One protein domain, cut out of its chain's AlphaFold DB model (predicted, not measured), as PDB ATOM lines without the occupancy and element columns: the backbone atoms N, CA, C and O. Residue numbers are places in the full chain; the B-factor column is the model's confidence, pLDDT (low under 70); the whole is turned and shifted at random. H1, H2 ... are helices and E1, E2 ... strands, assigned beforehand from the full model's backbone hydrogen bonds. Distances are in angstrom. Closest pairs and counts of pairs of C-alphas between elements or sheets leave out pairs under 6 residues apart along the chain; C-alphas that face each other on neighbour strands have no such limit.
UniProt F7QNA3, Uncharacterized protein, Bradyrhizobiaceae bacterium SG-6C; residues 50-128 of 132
ATOM      1  N   VAL A  50     -31.089 -22.388  41.077       53.22
ATOM      2  CA  VAL A  50     -30.722 -23.414  42.055       53.22
ATOM      3  C   VAL A  50     -30.829 -24.758  41.339       53.22
ATOM      4  O   VAL A  50     -31.917 -25.292  41.145       53.22
ATOM      5  N   VAL A  51     -29.691 -25.261  40.870       65.50
ATOM      6  CA  VAL A  51     -29.547 -26.631  40.380       65.50
ATOM      7  C   VAL A  51     -29.244 -27.487  41.599       65.50
ATOM      8  O   VAL A  51     -28.399 -27.118  42.414       65.50
ATOM      9  N   ASP A  52     -29.946 -28.606  41.766       79.38
ATOM     10  CA  ASP A  52     -29.619 -29.502  42.864       79.38
ATOM     11  C   ASP A  52     -28.203 -30.096  42.667       79.38
ATOM     12  O   ASP A  52     -27.757 -30.300  41.529       79.38
ATOM     13  N   PRO A  53     -27.470 -30.394  43.754       80.69
ATOM     14  CA  PRO A  53     -26.085 -30.851  43.656       80.69
ATOM     15  C   PRO A  53     -25.897 -32.142  42.849       80.69
ATOM     16  O   PRO A  53     -24.828 -32.358  42.278       80.69
ATOM     17  N   GLN A  54     -26.911 -33.012  42.791       85.50
ATOM     18  CA  GLN A  54     -26.831 -34.273  42.056       85.50
ATOM     19  C   GLN A  54     -26.945 -34.037  40.549       85.50
ATOM     20  O   GLN A  54     -26.176 -34.615  39.774       85.50
ATOM     21  N   THR A  55     -27.848 -33.157  40.123       83.38
ATOM     22  CA  THR A  55     -27.947 -32.715  38.730       83.38
ATOM     23  C   THR A  55     -26.656 -32.036  38.294       83.38
ATOM     24  O   THR A  55     -26.114 -32.358  37.234       83.38
ATOM     25  N   GLU A  56     -26.099 -31.158  39.130       85.06
ATOM     26  CA  GLU A  56     -24.812 -30.528  38.840       85.06
ATOM     27  C   GLU A  56     -23.686 -31.562  38.694       85.06
ATOM     28  O   GLU A  56     -22.945 -31.528  37.708       85.06
ATOM     29  N   ALA A  57     -23.584 -32.516  39.625       87.62
ATOM     30  CA  ALA A  57     -22.603 -33.595  39.552       87.62
ATOM     31  C   ALA A  57     -22.769 -34.440  38.280       87.62
ATOM     32  O   ALA A  57     -21.777 -34.786  37.639       87.62
ATOM     33  N   THR A  58     -24.011 -34.716  37.877       90.69
ATOM     34  CA  THR A  58     -24.332 -35.488  36.670       90.69
ATOM     35  C   THR A  58     -23.823 -34.787  35.411       90.69
ATOM     36  O   THR A  58     -23.096 -35.388  34.621       90.69
ATOM     37  N   PHE A  59     -24.118 -33.494  35.240       89.00
ATOM     38  CA  PHE A  59     -23.609 -32.730  34.097       89.00
ATOM     39  C   PHE A  59     -22.087 -32.533  34.157       89.00
ATOM     40  O   PHE A  59     -21.414 -32.608  33.132       89.00
ATOM     41  N   ARG A  60     -21.492 -32.341  35.338       89.25
ATOM     42  CA  ARG A  60     -20.024 -32.261  35.460       89.25
ATOM     43  C   ARG A  60     -19.328 -33.579  35.110       89.25
ATOM     44  O   ARG A  60     -18.234 -33.547  34.551       89.25
ATOM     45  N   ALA A  61     -19.946 -34.714  35.430       91.88
ATOM     46  CA  ALA A  61     -19.439 -36.040  35.079       91.88
ATOM     47  C   ALA A  61     -19.617 -36.360  33.586       91.88
ATOM     48  O   ALA A  61     -18.839 -37.131  33.022       91.88
ATOM     49  N   TYR A  62     -20.611 -35.755  32.933       93.00
ATOM     50  CA  TYR A  62     -20.841 -35.910  31.505       93.00
ATOM     51  C   TYR A  62     -19.802 -35.124  30.689       93.00
ATOM     52  O   TYR A  62     -19.784 -33.893  30.693       93.00
ATOM     53  N   ARG A  63     -18.924 -35.849  29.983       91.50
ATOM     54  CA  ARG A  63     -17.782 -35.312  29.218       91.50
ATOM     55  C   ARG A  63     -17.957 -35.578  27.715       91.50
ATOM     56  O   ARG A  63     -17.332 -36.497  27.183       91.50
ATOM     57  N   PRO A  64     -18.841 -34.837  27.022       92.56
ATOM     58  CA  PRO A  64     -19.146 -35.101  25.623       92.56
ATOM     59  C   PRO A  64     -17.941 -34.801  24.725       92.56
ATOM     60  O   PRO A  64     -17.294 -33.758  24.844       92.56
ATOM     61  N   VAL A  65     -17.668 -35.709  23.788       93.00
ATOM     62  CA  VAL A  65     -16.608 -35.570  22.782       93.00
ATOM     63  C   VAL A  65     -17.236 -35.243  21.430       93.00
ATOM     64  O   VAL A  65     -18.178 -35.906  20.997       93.00
ATOM     65  N   LYS A  66     -16.721 -34.210  20.760       91.19
ATOM     66  CA  LYS A  66     -17.206 -33.709  19.469       91.19
ATOM     67  C   LYS A  66     -16.051 -33.485  18.503       91.19
ATOM     68  O   LYS A  66     -14.936 -33.143  18.904       91.19
ATOM     69  N   LYS A  67     -16.329 -33.637  17.209       90.12
ATOM     70  CA  LYS A  67     -15.343 -33.435  16.146       90.12
ATOM     71  C   LYS A  67     -15.311 -31.966  15.725       90.12
ATOM     72  O   LYS A  67     -16.209 -31.502  15.036       90.12
ATOM     73  N   VAL A  68     -14.253 -31.247  16.100       83.56
ATOM     74  CA  VAL A  68     -14.051 -29.823  15.770       83.56
ATOM     75  C   VAL A  68     -12.676 -29.631  15.134       83.56
ATOM     76  O   VAL A  68     -11.662 -30.115  15.647       83.56
ATOM     77  N   GLY A  69     -12.622 -28.937  13.994       80.56
ATOM     78  CA  GLY A  69     -11.371 -28.740  13.250       80.56
ATOM     79  C   GLY A  69     -10.725 -30.059  12.798       80.56
ATOM     80  O   GLY A  69      -9.501 -30.171  12.754       80.56
ATOM     81  N   GLY A  70     -11.544 -31.086  12.540       84.69
ATOM     82  CA  GLY A  70     -11.100 -32.413  12.103       84.69
ATOM     83  C   GLY A  70     -10.547 -33.329  13.202       84.69
ATOM     84  O   GLY A  70     -10.105 -34.426  12.875       84.69
ATOM     85  N   ARG A  71     -10.577 -32.922  14.478       83.25
ATOM     86  CA  ARG A  71     -10.125 -33.739  15.616       83.25
ATOM     87  C   ARG A  71     -11.216 -33.881  16.666       83.25
ATOM     88  O   ARG A  71     -12.013 -32.963  16.850       83.25
ATOM     89  N   ASP A  72     -11.180 -34.994  17.382       91.19
ATOM     90  CA  ASP A  72     -12.027 -35.205  18.547       91.19
ATOM     91  C   ASP A  72     -11.544 -34.341  19.707       91.19
ATOM     92  O   ASP A  72     -10.347 -34.241  19.999       91.19
ATOM     93  N   ARG A  73     -12.493 -33.653  20.328       85.69
ATOM     94  CA  ARG A  73     -12.258 -32.719  21.418       85.69
ATOM     95  C   ARG A  73     -13.378 -32.849  22.428       85.69
ATOM     96  O   ARG A  73     -14.544 -32.963  22.068       85.69
ATOM     97  N   GLU A  74     -13.012 -32.798  23.694       89.00
ATOM     98  CA  GLU A  74     -13.981 -32.774  24.778       89.00
ATOM     99  C   GLU A  74     -14.553 -31.366  24.944       89.00
ATOM    100  O   GLU A  74     -13.799 -30.391  25.048       89.00
ATOM    101  N   ALA A  75     -15.880 -31.261  24.963       85.62
ATOM    102  CA  ALA A  75     -16.560 -30.011  25.248       85.62
ATOM    103  C   ALA A  75     -16.608 -29.765  26.756       85.62
ATOM    104  O   ALA A  75     -16.846 -30.673  27.552       85.62
ATOM    105  N   ARG A  76     -16.370 -28.516  27.157       83.94
ATOM    106  CA  ARG A  76     -16.371 -28.110  28.565       83.94
ATOM    107  C   ARG A  76     -17.751 -27.628  28.961       83.94
ATOM    108  O   ARG A  76     -18.350 -26.873  28.205       83.94
ATOM    109  N   LEU A  77     -18.217 -28.029  30.141       84.12
ATOM    110  CA  LEU A  77     -19.454 -27.511  30.718       84.12
ATOM    111  C   LEU A  77     -19.281 -26.022  31.046       84.12
ATOM    112  O   LEU A  77     -18.438 -25.660  31.865       84.12
ATOM    113  N   ASP A  78     -20.100 -25.182  30.423       79.44
ATOM    114  CA  ASP A  78     -20.134 -23.737  30.647       79.44
ATOM    115  C   ASP A  78     -21.183 -23.363  31.700       79.44
ATOM    116  O   ASP A  78     -20.913 -22.577  32.608       79.44
ATOM    117  N   LYS A  79     -22.404 -23.897  31.560       79.44
ATOM    118  CA  LYS A  79     -23.551 -23.556  32.412       79.44
ATOM    119  C   LYS A  79     -24.571 -24.692  32.446       79.44
ATOM    120  O   LYS A  79     -24.708 -25.435  31.481       79.44
ATOM    121  N   ILE A  80     -25.328 -24.769  33.535       81.94
ATOM    122  CA  ILE A  80     -26.544 -25.578  33.640       81.94
ATOM    123  C   ILE A  80     -27.736 -24.620  33.759       81.94
ATOM    124  O   ILE A  80     -27.645 -23.604  34.452       81.94
ATOM    125  N   ALA A  81     -28.833 -24.906  33.065       77.94
ATOM    126  CA  ALA A  81     -30.076 -24.147  33.181       77.94
ATOM    127  C   ALA A  81     -31.281 -25.077  33.319       77.94
ATOM    128  O   ALA A  81     -31.270 -26.187  32.792       77.94
ATOM    129  N   VAL A  82     -32.319 -24.608  34.010       73.44
ATOM    130  CA  VAL A  82     -33.565 -25.349  34.228       73.44
ATOM    131  C   VAL A  82     -34.717 -24.596  33.567       73.44
ATOM    132  O   VAL A  82     -34.939 -23.424  33.866       73.44
ATOM    133  N   TYR A  83     -35.454 -25.270  32.683       65.94
ATOM    134  CA  TYR A  83     -36.627 -24.735  31.986       65.94
ATOM    135  C   TYR A  83     -37.772 -25.744  32.068       65.94
ATOM    136  O   TYR A  83     -37.571 -26.921  31.786       65.94
ATOM    137  N   GLY A  84     -38.969 -25.311  32.482       68.25
ATOM    138  CA  GLY A  84     -40.135 -26.204  32.577       68.25
ATOM    139  C   GLY A  84     -39.916 -27.427  33.483       68.25
ATOM    140  O   GLY A  84     -40.443 -28.497  33.200       68.25
ATOM    141  N   GLY A  85     -39.085 -27.293  34.526       71.25
ATOM    142  CA  GLY A  85     -38.710 -28.396  35.421       71.25
ATOM    143  C   GLY A  85     -37.643 -29.351  34.869       71.25
ATOM    144  O   GLY A  85     -37.334 -30.345  35.515       71.25
ATOM    145  N   GLN A  86     -37.064 -29.068  33.699       78.94
ATOM    146  CA  GLN A  86     -36.039 -29.899  33.066       78.94
ATOM    147  C   GLN A  86     -34.684 -29.200  33.074       78.94
ATOM    148  O   GLN A  86     -34.592 -28.023  32.726       78.94
ATOM    149  N   ALA A  87     -33.634 -29.932  33.446       82.88
ATOM    150  CA  ALA A  87     -32.267 -29.430  33.457       82.88
ATOM    151  C   ALA A  87     -31.550 -29.691  32.124       82.88
ATOM    152  O   ALA A  87     -31.657 -30.768  31.535       82.88
ATOM    153  N   PHE A  88     -30.773 -28.705  31.688       84.69
ATOM    154  CA  PHE A  88     -29.968 -28.737  30.475       84.69
ATOM    155  C   PHE A  88     -28.546 -28.273  30.777       84.69
ATOM    156  O   PHE A  88     -28.347 -27.258  31.447       84.69
ATOM    157  N   GLY A  89     -27.563 -28.979  30.230       86.62
ATOM    158  CA  GLY A  89     -26.153 -28.617  30.299       86.62
ATOM    159  C   GLY A  89     -25.695 -27.985  28.992       86.62
ATOM    160  O   GLY A  89     -25.912 -28.534  27.914       86.62
ATOM    161  N   PHE A  90     -25.048 -26.830  29.086       83.44
ATOM    162  CA  PHE A  90     -24.484 -26.098  27.959       83.44
ATOM    163  C   PHE A  90     -22.979 -26.292  27.946       83.44
ATOM    164  O   PHE A  90     -22.313 -25.997  28.938       83.44
ATOM    165  N   TYR A  91     -22.449 -26.769  26.826       86.94
ATOM    166  CA  TYR A  91     -21.037 -27.096  26.684       86.94
ATOM    167  C   TYR A  91     -20.447 -26.377  25.488       86.94
ATOM    168  O   TYR A  91     -21.141 -26.163  24.493       86.94
ATOM    169  N   SER A  92     -19.158 -26.054  25.541       82.88
ATOM    170  CA  SER A  92     -18.477 -25.484  24.385       82.88
ATOM    171  C   SER A  92     -17.059 -25.988  24.166       82.88
ATOM    172  O   SER A  92     -16.370 -26.478  25.064       82.88
ATOM    173  N   ILE A  93     -16.631 -25.857  22.912       80.56
ATOM    174  CA  ILE A  93     -15.260 -26.035  22.455       80.56
ATOM    175  C   ILE A  93     -14.854 -24.737  21.775       80.56
ATOM    176  O   ILE A  93     -15.468 -24.311  20.798       80.56
ATOM    177  N   VAL A  94     -13.787 -24.126  22.280       76.94
ATOM    178  CA  VAL A  94     -13.107 -23.034  21.586       76.94
ATOM    179  C   VAL A  94     -11.957 -23.636  20.794       76.94
ATOM    180  O   VAL A  94     -11.070 -24.289  21.349       76.94
ATOM    181  N   TRP A  95     -11.980 -23.431  19.484       73.75
ATOM    182  CA  TRP A  95     -10.951 -23.896  18.573       73.75
ATOM    183  C   TRP A  95     -10.390 -22.719  17.793       73.75
ATOM    184  O   TRP A  95     -11.133 -21.968  17.177       73.75
ATOM    185  N   LYS A  96      -9.066 -22.568  17.800       73.12
ATOM    186  CA  LYS A  96      -8.379 -21.632  16.919       73.12
ATOM    187  C   LYS A  96      -7.889 -22.381  15.689       73.12
ATOM    188  O   LYS A  96      -7.076 -23.304  15.812       73.12
ATOM    189  N   ASN A  97      -8.381 -21.990  14.524       71.44
ATOM    190  CA  ASN A  97      -7.881 -22.476  13.257       71.44
ATOM    191  C   ASN A  97      -6.471 -21.917  13.032       71.44
ATOM    192  O   ASN A  97      -6.218 -20.719  13.125       71.44
ATOM    193  N   TRP A  98      -5.516 -22.810  12.794       73.56
ATOM    194  CA  TRP A  98      -4.111 -22.447  12.620       73.56
ATOM    195  C   TRP A  98      -3.827 -21.868  11.231       73.56
ATOM    196  O   TRP A  98      -2.812 -21.201  11.066       73.56
ATOM    197  N   LYS A  99      -4.697 -22.126  10.242       76.00
ATOM    198  CA  LYS A  99      -4.514 -21.665   8.858       76.00
ATOM    199  C   LYS A  99      -4.796 -20.174   8.698       76.00
ATOM    200  O   LYS A  99      -4.046 -19.490   8.017       76.00
ATOM    201  N   ASP A 100      -5.875 -19.696   9.305       77.00
ATOM    202  CA  ASP A 100      -6.362 -18.314   9.190       77.00
ATOM    203  C   ASP A 100      -6.296 -17.549  10.527       77.00
ATOM    204  O   ASP A 100      -6.554 -16.349  10.575       77.00
ATOM    205  N   GLY A 101      -5.931 -18.224  11.624       75.12
ATOM    206  CA  GLY A 101      -5.864 -17.638  12.959       75.12
ATOM    207  C   GLY A 101      -7.230 -17.376  13.600       75.12
ATOM    208  O   GLY A 101      -7.267 -16.807  14.696       75.12
ATOM    209  N   VAL A 102      -8.332 -17.780  12.962       70.88
ATOM    210  CA  VAL A 102      -9.695 -17.493  13.415       70.88
ATOM    211  C   VAL A 102     -10.061 -18.403  14.582       70.88
ATOM    212  O   VAL A 102      -9.896 -19.621  14.530       70.88
ATOM    213  N   SER A 103     -10.566 -17.804  15.658       71.44
ATOM    214  CA  SER A 103     -11.135 -18.542  16.783       71.44
ATOM    215  C   SER A 103     -12.619 -18.793  16.542       71.44
ATOM    216  O   SER A 103     -13.410 -17.860  16.432       71.44
ATOM    217  N   GLU A 104     -13.004 -20.058  16.518       68.19
ATOM    218  CA  GLU A 104     -14.381 -20.518  16.455       68.19
ATOM    219  C   GLU A 104     -14.819 -21.043  17.821       68.19
ATOM    220  O   GLU A 104     -14.070 -21.738  18.515       68.19
ATOM    221  N   ARG A 105     -16.062 -20.743  18.200       76.12
ATOM    222  CA  ARG A 105     -16.714 -21.370  19.348       76.12
ATOM    223  C   ARG A 105     -17.844 -22.247  18.844       76.12
ATOM    224  O   ARG A 105     -18.793 -21.747  18.248       76.12
ATOM    225  N   HIS A 106     -17.728 -23.531  19.136       80.06
ATOM    226  CA  HIS A 106     -18.754 -24.538  18.912       80.06
ATOM    227  C   HIS A 106     -19.448 -24.791  20.244       80.06
ATOM    228  O   HIS A 106     -18.771 -24.860  21.274       80.06
ATOM    229  N   ALA A 107     -20.774 -24.858  20.250       80.81
ATOM    230  CA  ALA A 107     -21.541 -24.990  21.480       80.81
ATOM    231  C   ALA A 107     -22.676 -25.995  21.312       80.81
ATOM    232  O   ALA A 107     -23.252 -26.117  20.234       80.81
ATOM    233  N   TRP A 108     -23.009 -26.679  22.399       85.12
ATOM    234  CA  TRP A 108     -24.074 -27.673  22.447       85.12
ATOM    235  C   TRP A 108     -24.937 -27.470  23.681       85.12
ATOM    236  O   TRP A 108     -24.459 -27.014  24.725       85.12
ATOM    237  N   ARG A 109     -26.200 -27.864  23.562       87.62
ATOM    238  CA  ARG A 109     -27.099 -28.116  24.681       87.62
ATOM    239  C   ARG A 109     -27.349 -29.610  24.764       87.62
ATOM    240  O   ARG A 109     -27.755 -30.223  23.779       87.62
ATOM    241  N   PHE A 110     -27.164 -30.153  25.957       86.56
ATOM    242  CA  PHE A 110     -27.497 -31.529  26.267       86.56
ATOM    243  C   PHE A 110     -28.586 -31.599  27.324       86.56
ATOM    244  O   PHE A 110     -28.572 -30.844  28.299       86.56
ATOM    245  N   LYS A 111     -29.489 -32.556  27.149       90.00
ATOM    246  CA  LYS A 111     -30.401 -33.006  28.195       90.00
ATOM    247  C   LYS A 111     -29.978 -34.404  28.615       90.00
ATOM    248  O   LYS A 111     -29.769 -35.271  27.762       90.00
ATOM    249  N   LEU A 112     -29.844 -34.598  29.920       88.81
ATOM    250  CA  LEU A 112     -29.541 -35.890  30.517       88.81
ATOM    251  C   LEU A 112     -30.758 -36.363  31.308       88.81
ATOM    252  O   LEU A 112     -31.366 -35.571  32.025       88.81
ATOM    253  N   ASP A 113     -31.080 -37.644  31.197       86.19
ATOM    254  CA  ASP A 113     -32.035 -38.328  32.061       86.19
ATOM    255  C   ASP A 113     -31.300 -39.438  32.810       86.19
ATOM    256  O   ASP A 113     -30.710 -40.327  32.194       86.19
ATOM    257  N   GLN A 114     -31.234 -39.329  34.139       84.69
ATOM    258  CA  GLN A 114     -30.461 -40.239  34.999       84.69
ATOM    259  C   GLN A 114     -29.009 -40.470  34.514       84.69
ATOM    260  O   GLN A 114     -28.471 -41.570  34.597       84.69
ATOM    261  N   GLY A 115     -28.369 -39.427  33.970       84.69
ATOM    262  CA  GLY A 115     -27.006 -39.488  33.422       84.69
ATOM    263  C   GLY A 115     -26.895 -40.036  31.996       84.69
ATOM    264  O   GLY A 115     -25.806 -40.016  31.424       84.69
ATOM    265  N   THR A 116     -28.001 -40.464  31.392       89.38
ATOM    266  CA  THR A 116     -28.056 -40.890  29.992       89.38
ATOM    267  C   THR A 116     -28.396 -39.708  29.096       89.38
ATOM    268  O   THR A 116     -29.292 -38.923  29.399       89.38
ATOM    269  N   LEU A 117     -27.691 -39.576  27.974       91.12
ATOM    270  CA  LEU A 117     -27.992 -38.565  26.967       91.12
ATOM    271  C   LEU A 117     -29.362 -38.829  26.329       91.12
ATOM    272  O   LEU A 117     -29.562 -39.883  25.732       91.12
ATOM    273  N   VAL A 118     -30.264 -37.848  26.402       92.81
ATOM    274  CA  VAL A 118     -31.583 -37.903  25.744       92.81
ATOM    275  C   VAL A 118     -31.774 -36.824  24.682       92.81
ATOM    276  O   VAL A 118     -32.609 -36.985  23.798       92.81
ATOM    277  N   GLU A 119     -30.996 -35.741  24.727       88.19
ATOM    278  CA  GLU A 119     -31.036 -34.688  23.709       88.19
ATOM    279  C   GLU A 119     -29.642 -34.113  23.468       88.19
ATOM    280  O   GLU A 119     -28.946 -33.779  24.426       88.19
ATOM    281  N   ASP A 120     -29.274 -33.958  22.197       90.69
ATOM    282  CA  ASP A 120     -28.013 -33.386  21.720       90.69
ATOM    283  C   ASP A 120     -28.330 -32.334  20.657       90.69
ATOM    284  O   ASP A 120     -28.676 -32.661  19.522       90.69
ATOM    285  N   THR A 121     -28.271 -31.065  21.049       84.31
ATOM    286  CA  THR A 121     -28.539 -29.942  20.152       84.31
ATOM    287  C   THR A 121     -27.260 -29.157  19.928       84.31
ATOM    288  O   THR A 121     -26.715 -28.570  20.862       84.31
ATOM    289  N   GLU A 122     -26.794 -29.109  18.685       82.25
ATOM    290  CA  GLU A 122     -25.672 -28.265  18.284       82.25
ATOM    291  C   GLU A 122     -26.137 -26.857  17.920       82.25
ATOM    292  O   GLU A 122     -27.082 -26.655  17.155       82.25
ATOM    293  N   PHE A 123     -25.428 -25.865  18.442       74.00
ATOM    294  CA  PHE A 123     -25.597 -24.475  18.067       74.00
ATOM    295  C   PHE A 123     -24.590 -24.127  16.977       74.00
ATOM    296  O   PHE A 123     -23.391 -24.369  17.140       74.00
ATOM    297  N   LYS A 124     -25.058 -23.533  15.868       63.53
ATOM    298  CA  LYS A 124     -24.155 -23.152  14.775       63.53
ATOM    299  C   LYS A 124     -23.074 -22.218  15.331       63.53
ATOM    300  O   LYS A 124     -23.402 -21.262  16.044       63.53
ATOM    301  N   PRO A 125     -21.802 -22.460  14.991       59.03
ATOM    302  CA  PRO A 125     -20.700 -21.678  15.514       59.03
ATOM    303  C   PRO A 125     -20.868 -20.205  15.141       59.03
ATOM    304  O   PRO A 125     -21.057 -19.852  13.974       59.03
ATOM    305  N   SER A 126     -20.783 -19.318  16.133       53.19
ATOM    306  CA  SER A 126     -20.660 -17.891  15.855       53.19
ATOM    307  C   SER A 126     -19.210 -17.612  15.467       53.19
ATOM    308  O   SER A 126     -18.331 -17.564  16.332       53.19
ATOM    309  N   ILE A 127     -18.948 -17.444  14.175       47.97
ATOM    310  CA  ILE A 127     -17.637 -17.022  13.677       47.97
ATOM    311  C   ILE A 127     -17.535 -15.515  13.936       47.97
ATOM    312  O   ILE A 127     -18.242 -14.729  13.308       47.97
ATOM    313  N   ARG A 128     -16.696 -15.095  14.889       47.91
ATOM    314  CA  ARG A 128     -16.342 -13.676  15.039       47.91
ATOM    315  C   ARG A 128     -14.892 -13.491  14.601       47.91
ATOM    316  O   ARG A 128     -14.015 -14.070  15.242       47.91
TER     317      ARG A 128
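AT A GLANCE: This is residues 50 to 128 of the 132 residues of an uncharacterized protein of Bradyrhizobiaceae bacterium SG-6C (UniProt F7QNA3). Picture a long, twisted sheet of four strands, E3 to E6, with helix H1 over it toward one end and the small hairpin E1 and E2 partly face to face with it toward the other. The chain passes from the hairpin into the sheet where E2 runs on into E3, and the turns after E3 and after E4 mark the two ends of the long axis. The printed part has 79 residues, with one named helix and six named strands in the order H1 E1 E2 E3 E4 E5 E6; the large sheet runs E3 - E4 - E5 - E6, all antiparallel, and the class is mostly strand. It is only just compact, close to loose, with a radius of gyration of the C-alphas of 13.7 A, and spans 43 by 21 by 19 A, only just a rod.

HOW THE PARTS SIT: Begin with E3, residues 76 to 83, E4, residues 86 to 96, E5, residues 103 to 113, and E6, residues 116 to 127: they form a meander, each strand the antiparallel neighbour of the one before. Look for N 81 and O 88 at 2.9 A between E3 and E4, N 91 and O 108 at 2.9 A between E4 and E5, and N 109 and O 121 at 2.8 A between E5 and E6. The edge strands E3 and E6 are apart, and E6 bends by 57 degrees at residue 119. H1, residues 53 to 61, is on this sheet at a height over the sheet of 8.8 A, over E5 and only just over E4, with 3 of its C-alphas on E4. It runs slantwise to the strands, at 55 degrees to E5 on the local plane; the C-alphas of Phe 59 and Gly 89, its closest pair with E4, are 6.1 A apart. Every O i to N i+4 pair in H1 is within hydrogen-bond range. E1, residues 65 to 68, and E2, residues 71 to 74, form an antiparallel hairpin, with N 66 and O 73 at 2.8 A. Their sheet and the large one form a sandwich, two sheets face to face, with planes 27 degrees apart; the closest C-alphas of E2 and E4, Glu 74 and Ile 93, are 7.2 A apart.

IN THESE COORDINATES: Find C-alpha 86 at (-36.039, -29.899, 33.066); from there E4 runs 33.1 A to C-alpha 96. E5 measures 32.6 A, E6 30.7 A, E3 20.8 A, H1 12.0 A, E2 10.0 A and E1 9.4 A. H1 begins at C-alpha 53, (-26.085, -30.851, 43.656), and E6 ends at C-alpha 127, (-17.637, -17.022, 13.677).

THE WHOLE: The two C-alphas farthest apart, Gly 85 and Lys 99, are 43.8 A apart. The printed part has no cut and no long link. Its mean pLDDT is 80.4; look for values under 70 at residues 50 to 51, 83 to 84, 104 and 124 to 128.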